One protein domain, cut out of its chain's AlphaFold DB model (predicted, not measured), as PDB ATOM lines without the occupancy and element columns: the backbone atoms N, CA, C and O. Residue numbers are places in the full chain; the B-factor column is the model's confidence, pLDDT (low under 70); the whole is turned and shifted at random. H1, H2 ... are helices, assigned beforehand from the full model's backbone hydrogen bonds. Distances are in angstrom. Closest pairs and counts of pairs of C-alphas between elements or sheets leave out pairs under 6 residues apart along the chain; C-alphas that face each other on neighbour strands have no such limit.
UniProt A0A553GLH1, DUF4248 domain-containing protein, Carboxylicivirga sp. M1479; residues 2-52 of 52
ATOM      1  N   GLN A   2     -18.080  49.434  29.428       75.25
ATOM      2  CA  GLN A   2     -18.197  48.113  30.084       75.25
ATOM      3  C   GLN A   2     -19.541  47.868  30.793       75.25
ATOM      4  O   GLN A   2     -20.029  46.745  30.754       75.25
ATOM      5  N   LEU A   3     -20.142  48.899  31.399       80.25
ATOM      6  CA  LEU A   3     -21.475  48.798  32.009       80.25
ATOM      7  C   LEU A   3     -22.551  48.528  30.951       80.25
ATOM      8  O   LEU A   3     -23.238  47.523  31.040       80.25
ATOM      9  N   LEU A   4     -22.586  49.327  29.880       81.75
ATOM     10  CA  LEU A   4     -23.493  49.122  28.746       81.75
ATOM     11  C   LEU A   4     -23.389  47.704  28.155       81.75
ATOM     12  O   LEU A   4     -24.395  47.058  27.905       81.75
ATOM     13  N   ARG A   5     -22.169  47.169  28.007       81.50
ATOM     14  CA  ARG A   5     -21.953  45.781  27.560       81.50
ATOM     15  C   ARG A   5     -22.551  44.736  28.503       81.50
ATOM     16  O   ARG A   5     -22.916  43.663  28.034       81.50
ATOM     17  N   LYS A   6     -22.582  44.993  29.813       83.94
ATOM     18  CA  LYS A   6     -23.230  44.095  30.776       83.94
ATOM     19  C   LYS A   6     -24.744  44.158  30.618       83.94
ATOM     20  O   LYS A   6     -25.343  43.103  30.477       83.94
ATOM     21  N   GLU A   7     -25.313  45.357  30.525       84.62
ATOM     22  CA  GLU A   7     -26.756  45.553  30.323       84.62
ATOM     23  C   GLU A   7     -27.244  44.905  29.023       84.62
ATOM     24  O   GLU A   7     -28.198  44.135  29.027       84.62
ATOM     25  N   ILE A   8     -26.514  45.102  27.921       85.31
ATOM     26  CA  ILE A   8     -26.804  44.456  26.634       85.31
ATOM     27  C   ILE A   8     -26.814  42.928  26.768       85.31
ATOM     28  O   ILE A   8     -27.690  42.269  26.222       85.31
ATOM     29  N   LYS A   9     -25.872  42.344  27.521       83.50
ATOM     30  CA  LYS A   9     -25.823  40.888  27.748       83.50
ATOM     31  C   LYS A   9     -26.989  40.359  28.583       83.50
ATOM     32  O   LYS A   9     -27.255  39.163  28.516       83.50
ATOM     33  N   LEU A  10     -27.647  41.208  29.373       86.88
ATOM     34  CA  LEU A  10     -28.837  40.833  30.139       86.88
ATOM     35  C   LEU A  10     -30.093  40.767  29.260       86.88
ATOM     36  O   LEU A  10     -31.068  40.145  29.670       86.88
ATOM     37  N   SER A  11     -30.053  41.352  28.058       87.62
ATOM     38  CA  SER A  11     -31.122  41.296  27.061       87.62
ATOM     39  C   SER A  11     -30.727  40.358  25.911       87.62
ATOM     40  O   SER A  11     -29.971  40.750  25.017       87.62
ATOM     41  N   PRO A  12     -31.217  39.101  25.898       85.75
ATOM     42  CA  PRO A  12     -30.888  38.143  24.844       85.75
ATOM     43  C   PRO A  12     -31.278  38.651  23.454       85.75
ATOM     44  O   PRO A  12     -30.544  38.430  22.498       85.75
ATOM     45  N   GLU A  13     -32.398  39.371  23.355       88.50
ATOM     46  CA  GLU A  13     -32.899  39.923  22.097       88.50
ATOM     47  C   GLU A  13     -31.950  40.983  21.517       88.50
ATOM     48  O   GLU A  13     -31.561  40.895  20.351       88.50
ATOM     49  N   LEU A  14     -31.537  41.961  22.335       87.81
ATOM     50  CA  LEU A  14     -30.603  43.000  21.900       87.81
ATOM     51  C   LEU A  14     -29.242  42.397  21.546       87.81
ATOM     52  O   LEU A  14     -28.640  42.759  20.537       87.81
ATOM     53  N   ASN A  15     -28.770  41.444  22.349       86.94
ATOM     54  CA  ASN A  15     -27.507  40.770  22.100       86.94
ATOM     55  C   ASN A  15     -27.528  39.985  20.777       86.94
ATOM     56  O   ASN A  15     -26.572  40.076  20.014       86.94
ATOM     57  N   SER A  16     -28.618  39.278  20.462       87.56
ATOM     58  CA  SER A  16     -28.787  38.582  19.178       87.56
ATOM     59  C   SER A  16     -28.822  39.545  17.990       87.56
ATOM     60  O   SER A  16     -28.093  39.326  17.026       87.56
ATOM     61  N   LYS A  17     -29.588  40.643  18.077       87.69
ATOM     62  CA  LYS A  17     -29.632  41.678  17.025       87.69
ATOM     63  C   LYS A  17     -28.248  42.272  16.755       87.69
ATOM     64  O   LYS A  17     -27.839  42.419  15.605       87.69
ATOM     65  N   LEU A  18     -27.499  42.578  17.814       87.44
ATOM     66  CA  LEU A  18     -26.139  43.096  17.687       87.44
ATOM     67  C   LEU A  18     -25.169  42.050  17.133       87.44
ATOM     68  O   LEU A  18     -24.319  42.408  16.324       87.44
ATOM     69  N   ASP A  19     -25.296  40.776  17.510       84.62
ATOM     70  CA  ASP A  19     -24.455  39.689  16.989       84.62
ATOM     71  C   ASP A  19     -24.675  39.436  15.487       84.62
ATOM     72  O   ASP A  19     -23.728  39.074  14.787       84.62
ATOM     73  N   GLU A  20     -25.893  39.641  14.981       84.81
ATOM     74  CA  GLU A  20     -26.210  39.534  13.550       84.81
ATOM     75  C   GLU A  20     -25.602  40.679  12.729       84.81
ATOM     76  O   GLU A  20     -25.125  40.475  11.608       84.81
ATOM     77  N   LEU A  21     -25.576  41.886  13.296       82.25
ATOM     78  CA  LEU A  21     -24.999  43.073  12.659       82.25
ATOM     79  C   LEU A  21     -23.477  43.121  12.766       82.25
ATOM     80  O   LEU A  21     -22.783  43.549  11.837       82.25
ATOM     81  N   THR A  22     -22.948  42.652  13.890       77.25
ATOM     82  CA  THR A  22     -21.530  42.726  14.208       77.25
ATOM     83  C   THR A  22     -20.798  41.537  13.594       77.25
ATOM     84  O   THR A  22     -20.657  40.474  14.196       77.25
ATOM     85  N   ARG A  23     -20.196  41.729  12.415       69.69
ATOM     86  CA  ARG A  23     -19.262  40.729  11.852       69.69
ATOM     87  C   ARG A  23     -17.984  40.560  12.684       69.69
ATOM     88  O   ARG A  23     -17.291  39.557  12.541       69.69
ATOM     89  N   ASN A  24     -17.655  41.526  13.547       65.88
ATOM     90  CA  ASN A  24     -16.431  41.529  14.345       65.88
ATOM     91  C   ASN A  24     -16.721  41.585  15.853       65.88
ATOM     92  O   ASN A  24     -16.676  42.643  16.480       65.88
ATOM     93  N   LYS A  25     -16.968  40.414  16.450       63.31
ATOM     94  CA  LYS A  25     -17.361  40.233  17.864       63.31
ATOM     95  C   LYS A  25     -16.358  40.763  18.907       63.31
ATOM     96  O   LYS A  25     -16.638  40.741  20.103       63.31
ATOM     97  N   ARG A  26     -15.171  41.213  18.482       64.81
ATOM     98  CA  ARG A  26     -14.100  41.735  19.351       64.81
ATOM     99  C   ARG A  26     -13.904  43.248  19.259       64.81
ATOM    100  O   ARG A  26     -12.977  43.761  19.880       64.81
ATOM    101  N   ALA A  27     -14.748  43.972  18.523       68.75
ATOM    102  CA  ALA A  27     -14.652  45.424  18.469       68.75
ATOM    103  C   ALA A  27     -14.827  46.035  19.873       68.75
ATOM    104  O   ALA A  27     -15.722  45.657  20.635       68.75
ATOM    105  N   HIS A  28     -13.951  46.980  20.229       75.38
ATOM    106  CA  HIS A  28     -14.019  47.722  21.496       75.38
ATOM    107  C   HIS A  28     -15.078  48.835  21.472       75.38
ATOM    108  O   HIS A  28     -15.525  49.284  22.531       75.38
ATOM    109  N   TYR A  29     -15.533  49.214  20.281       80.56
ATOM    110  CA  TYR A  29     -16.521  50.249  20.009       80.56
ATOM    111  C   TYR A  29     -17.713  49.665  19.247       80.56
ATOM    112  O   TYR A  29     -17.562  48.653  18.563       80.56
ATOM    113  N   TYR A  30     -18.866  50.317  19.391       84.12
ATOM    114  CA  TYR A  30     -20.048  50.050  18.580       84.12
ATOM    115  C   TYR A  30     -20.018  50.927  17.332       84.12
ATOM    116  O   TYR A  30     -19.577  52.077  17.389       84.12
ATOM    117  N   THR A  31     -20.456  50.388  16.202       86.94
ATOM    118  CA  THR A  31     -20.702  51.183  14.997       86.94
ATOM    119  C   THR A  31     -21.934  52.070  15.183       86.94
ATOM    120  O   THR A  31     -22.733  51.844  16.087       86.94
ATOM    121  N   HIS A  32     -22.124  53.064  14.311       86.69
ATOM    122  CA  HIS A  32     -23.314  53.925  14.353       86.69
ATOM    123  C   HIS A  32     -24.618  53.115  14.340       86.69
ATOM    124  O   HIS A  32     -25.493  53.343  15.162       86.69
ATOM    125  N   LYS A  33     -24.698  52.096  13.477       86.94
ATOM    126  CA  LYS A  33     -25.876  51.222  13.364       86.94
ATOM    127  C   LYS A  33     -26.124  50.387  14.616       86.94
ATOM    128  O   LYS A  33     -27.261  50.188  15.020       86.94
ATOM    129  N   GLU A  34     -25.056  49.878  15.224       87.56
ATOM    130  CA  GLU A  34     -25.157  49.155  16.494       87.56
ATOM    131  C   GLU A  34     -25.614  50.094  17.615       87.56
ATOM    132  O   GLU A  34     -26.425  49.700  18.448       87.56
ATOM    133  N   LEU A  35     -25.132  51.340  17.615       87.88
ATOM    134  CA  LEU A  35     -25.540  52.359  18.575       87.88
ATOM    135  C   LEU A  35     -27.021  52.720  18.417       87.88
ATOM    136  O   LEU A  35     -27.722  52.740  19.418       87.88
ATOM    137  N   GLU A  36     -27.508  52.938  17.194       88.19
ATOM    138  CA  GLU A  36     -28.924  53.227  16.918       88.19
ATOM    139  C   GLU A  36     -29.846  52.156  17.509       88.19
ATOM    140  O   GLU A  36     -30.818  52.477  18.180       88.19
ATOM    141  N   ILE A  37     -29.495  50.881  17.348       88.75
ATOM    142  CA  ILE A  37     -30.293  49.762  17.871       88.75
ATOM    143  C   ILE A  37     -30.224  49.672  19.392       88.75
ATOM    144  O   ILE A  37     -31.208  49.322  20.041       88.75
ATOM    145  N   ILE A  38     -29.064  49.976  19.975       89.38
ATOM    146  CA  ILE A  38     -28.934  50.078  21.429       89.38
ATOM    147  C   ILE A  38     -29.842  51.201  21.942       89.38
ATOM    148  O   ILE A  38     -30.589  50.975  22.889       89.38
ATOM    149  N   LEU A  39     -29.808  52.381  21.318       88.69
ATOM    150  CA  LEU A  39     -30.633  53.527  21.706       88.69
ATOM    151  C   LEU A  39     -32.126  53.209  21.570       88.69
ATOM    152  O   LEU A  39     -32.872  53.396  22.529       88.69
ATOM    153  N   GLU A  40     -32.537  52.623  20.445       88.12
ATOM    154  CA  GLU A  40     -33.912  52.176  20.207       88.12
ATOM    155  C   GLU A  40     -34.377  51.170  21.273       88.12
ATOM    156  O   GLU A  40     -35.480  51.296  21.802       88.12
ATOM    157  N   HIS A  41     -33.531  50.209  21.659       88.75
ATOM    158  CA  HIS A  41     -33.872  49.215  22.684       88.75
ATOM    159  C   HIS A  41     -34.121  49.827  24.065       88.75
ATOM    160  O   HIS A  41     -34.948  49.322  24.822       88.75
ATOM    161  N   PHE A  42     -33.412  50.903  24.399       87.06
ATOM    162  CA  PHE A  42     -33.613  51.636  25.648       87.06
ATOM    163  C   PHE A  42     -34.666  52.746  25.525       87.06
ATOM    164  O   PHE A  42     -34.828  53.521  26.466       87.06
ATOM    165  N   CYS A  43     -35.392  52.812  24.400       86.56
ATOM    166  CA  CYS A  43     -36.342  53.877  24.082       86.56
ATOM    167  C   CYS A  43     -35.725  55.281  24.202       86.56
ATOM    168  O   CYS A  43     -36.410  56.215  24.606       86.56
ATOM    169  N   ILE A  44     -34.436  55.414  23.880       86.19
ATOM    170  CA  ILE A  44     -33.719  56.689  23.890       86.19
ATOM    171  C   ILE A  44     -33.831  57.286  22.492       86.19
ATOM    172  O   ILE A  44     -33.291  56.735  21.528       86.19
ATOM    173  N   CYS A  45     -34.518  58.418  22.378       79.56
ATOM    174  CA  CYS A  45     -34.570  59.159  21.127       79.56
ATOM    175  C   CYS A  45     -33.221  59.833  20.850       79.56
ATOM    176  O   CYS A  45     -32.502  60.245  21.760       79.56
ATOM    177  N   GLN A  46     -32.882  59.994  19.570       71.06
ATOM    178  CA  GLN A  46     -31.623  60.623  19.166       71.06
ATOM    179  C   GLN A  46     -31.474  62.045  19.737       71.06
ATOM    180  O   GLN A  46     -30.391  62.411  20.180       71.06
ATOM    181  N   GLU A  47     -32.570  62.802  19.821       74.62
ATOM    182  CA  GLU A  47     -32.610  64.135  20.440       74.62
ATOM    183  C   GLU A  47     -32.229  64.109  21.931       74.62
ATOM    184  O   GLU A  47     -31.530  65.000  22.409       74.62
ATOM    185  N   GLU A  48     -32.644  63.074  22.667       73.81
ATOM    186  CA  GLU A  48     -32.298  62.903  24.084       73.81
ATOM    187  C   GLU A  48     -30.829  62.515  24.262       73.81
ATOM    188  O   GLU A  48     -30.199  62.902  25.243       73.81
ATOM    189  N   PHE A  49     -30.273  61.768  23.306       76.19
ATOM    190  CA  PHE A  49     -28.866  61.387  23.315       76.19
ATOM    191  C   PHE A  49     -27.937  62.542  22.918       76.19
ATOM    192  O   PHE A  49     -26.891  62.715  23.534       76.19
ATOM    193  N   GLU A  50     -28.302  63.338  21.910       75.31
ATOM    194  CA  GLU A  50     -27.510  64.491  21.457       75.31
ATOM    195  C   GLU A  50     -27.576  65.683  22.427       75.31
ATOM    196  O   GLU A  50     -26.686  66.533  22.420       75.31
ATOM    197  N   GLY A  51     -28.616  65.746  23.266       71.25
ATOM    198  CA  GLY A  51     -28.773  66.758  24.313       71.25
ATOM    199  C   GLY A  51     -28.032  66.476  25.631       71.25
ATOM    200  O   GLY A  51     -28.081  67.328  26.521       71.25
ATOM    201  N   LEU A  52     -27.386  65.310  25.772       60.59
ATOM    202  CA  LEU A  52     -26.587  64.887  26.940       60.59
ATOM    203  C   LEU A  52     -25.105  65.265  26.808       60.59
ATOM    204  O   LEU A  52     -24.521  65.651  27.849       60.59
TER     205      LEU A  52
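What this domain is: This is residues 2 to 52 of the 52 residues of the protein "DUF4248 domain-containing protein" of Carboxylicivirga sp. M1479 (UniProt A0A553GLH1). A hairpin of two helices, H2 and H3 side by side, forms the core; H1 turns off steeply at the start of H2, and short H4 lies beyond H3, at one end of the longest axis. The printed part has 51 residues with four named helices, H1 to H4 in order, and no named strand: all helix, compact with a radius of gyration of the C-alphas of 11.0 A, spanning 30 by 19 by 19 A.

Where its parts are: Find C-alpha 12 at (-30.888, 38.143, 24.844); from there H2, residues 12 to 21, runs 14.4 A. H3, residues 32 to 41, runs 14.2 A. H1, residues 2 to 10, covers 12.9 A from C-alpha 2 at (-18.197, 48.113, 30.084). H4 is residues 46 to 50.

How they stand to each other: Look at the C-alphas of Leu 18 and Glu 34, the closest of the hairpin H2 and H3, 6.3 A apart; these helices touch at a shallow tilt of 18 degrees, opposite ways. H1 and H2 touch only at the corner, and only just, with 3 pairs of C-alphas within 8 A, the closest Ile 8 and Asn 15 at 5.9 A. H3 and H4 are close but not clearly touching, the closest C-alphas being Leu 39 and Gln 46 at 7.6 A. In H1, H2, H3 and H4 every O i to N i+4 pair is within hydrogen-bond range.

The domain as a whole: The farthest C-alphas, Arg 23 and Gly 51, are 30.4 A apart. The printed part has no cut, no link is long, and pLDDT is under 70 at residues 23 to 27 and 52.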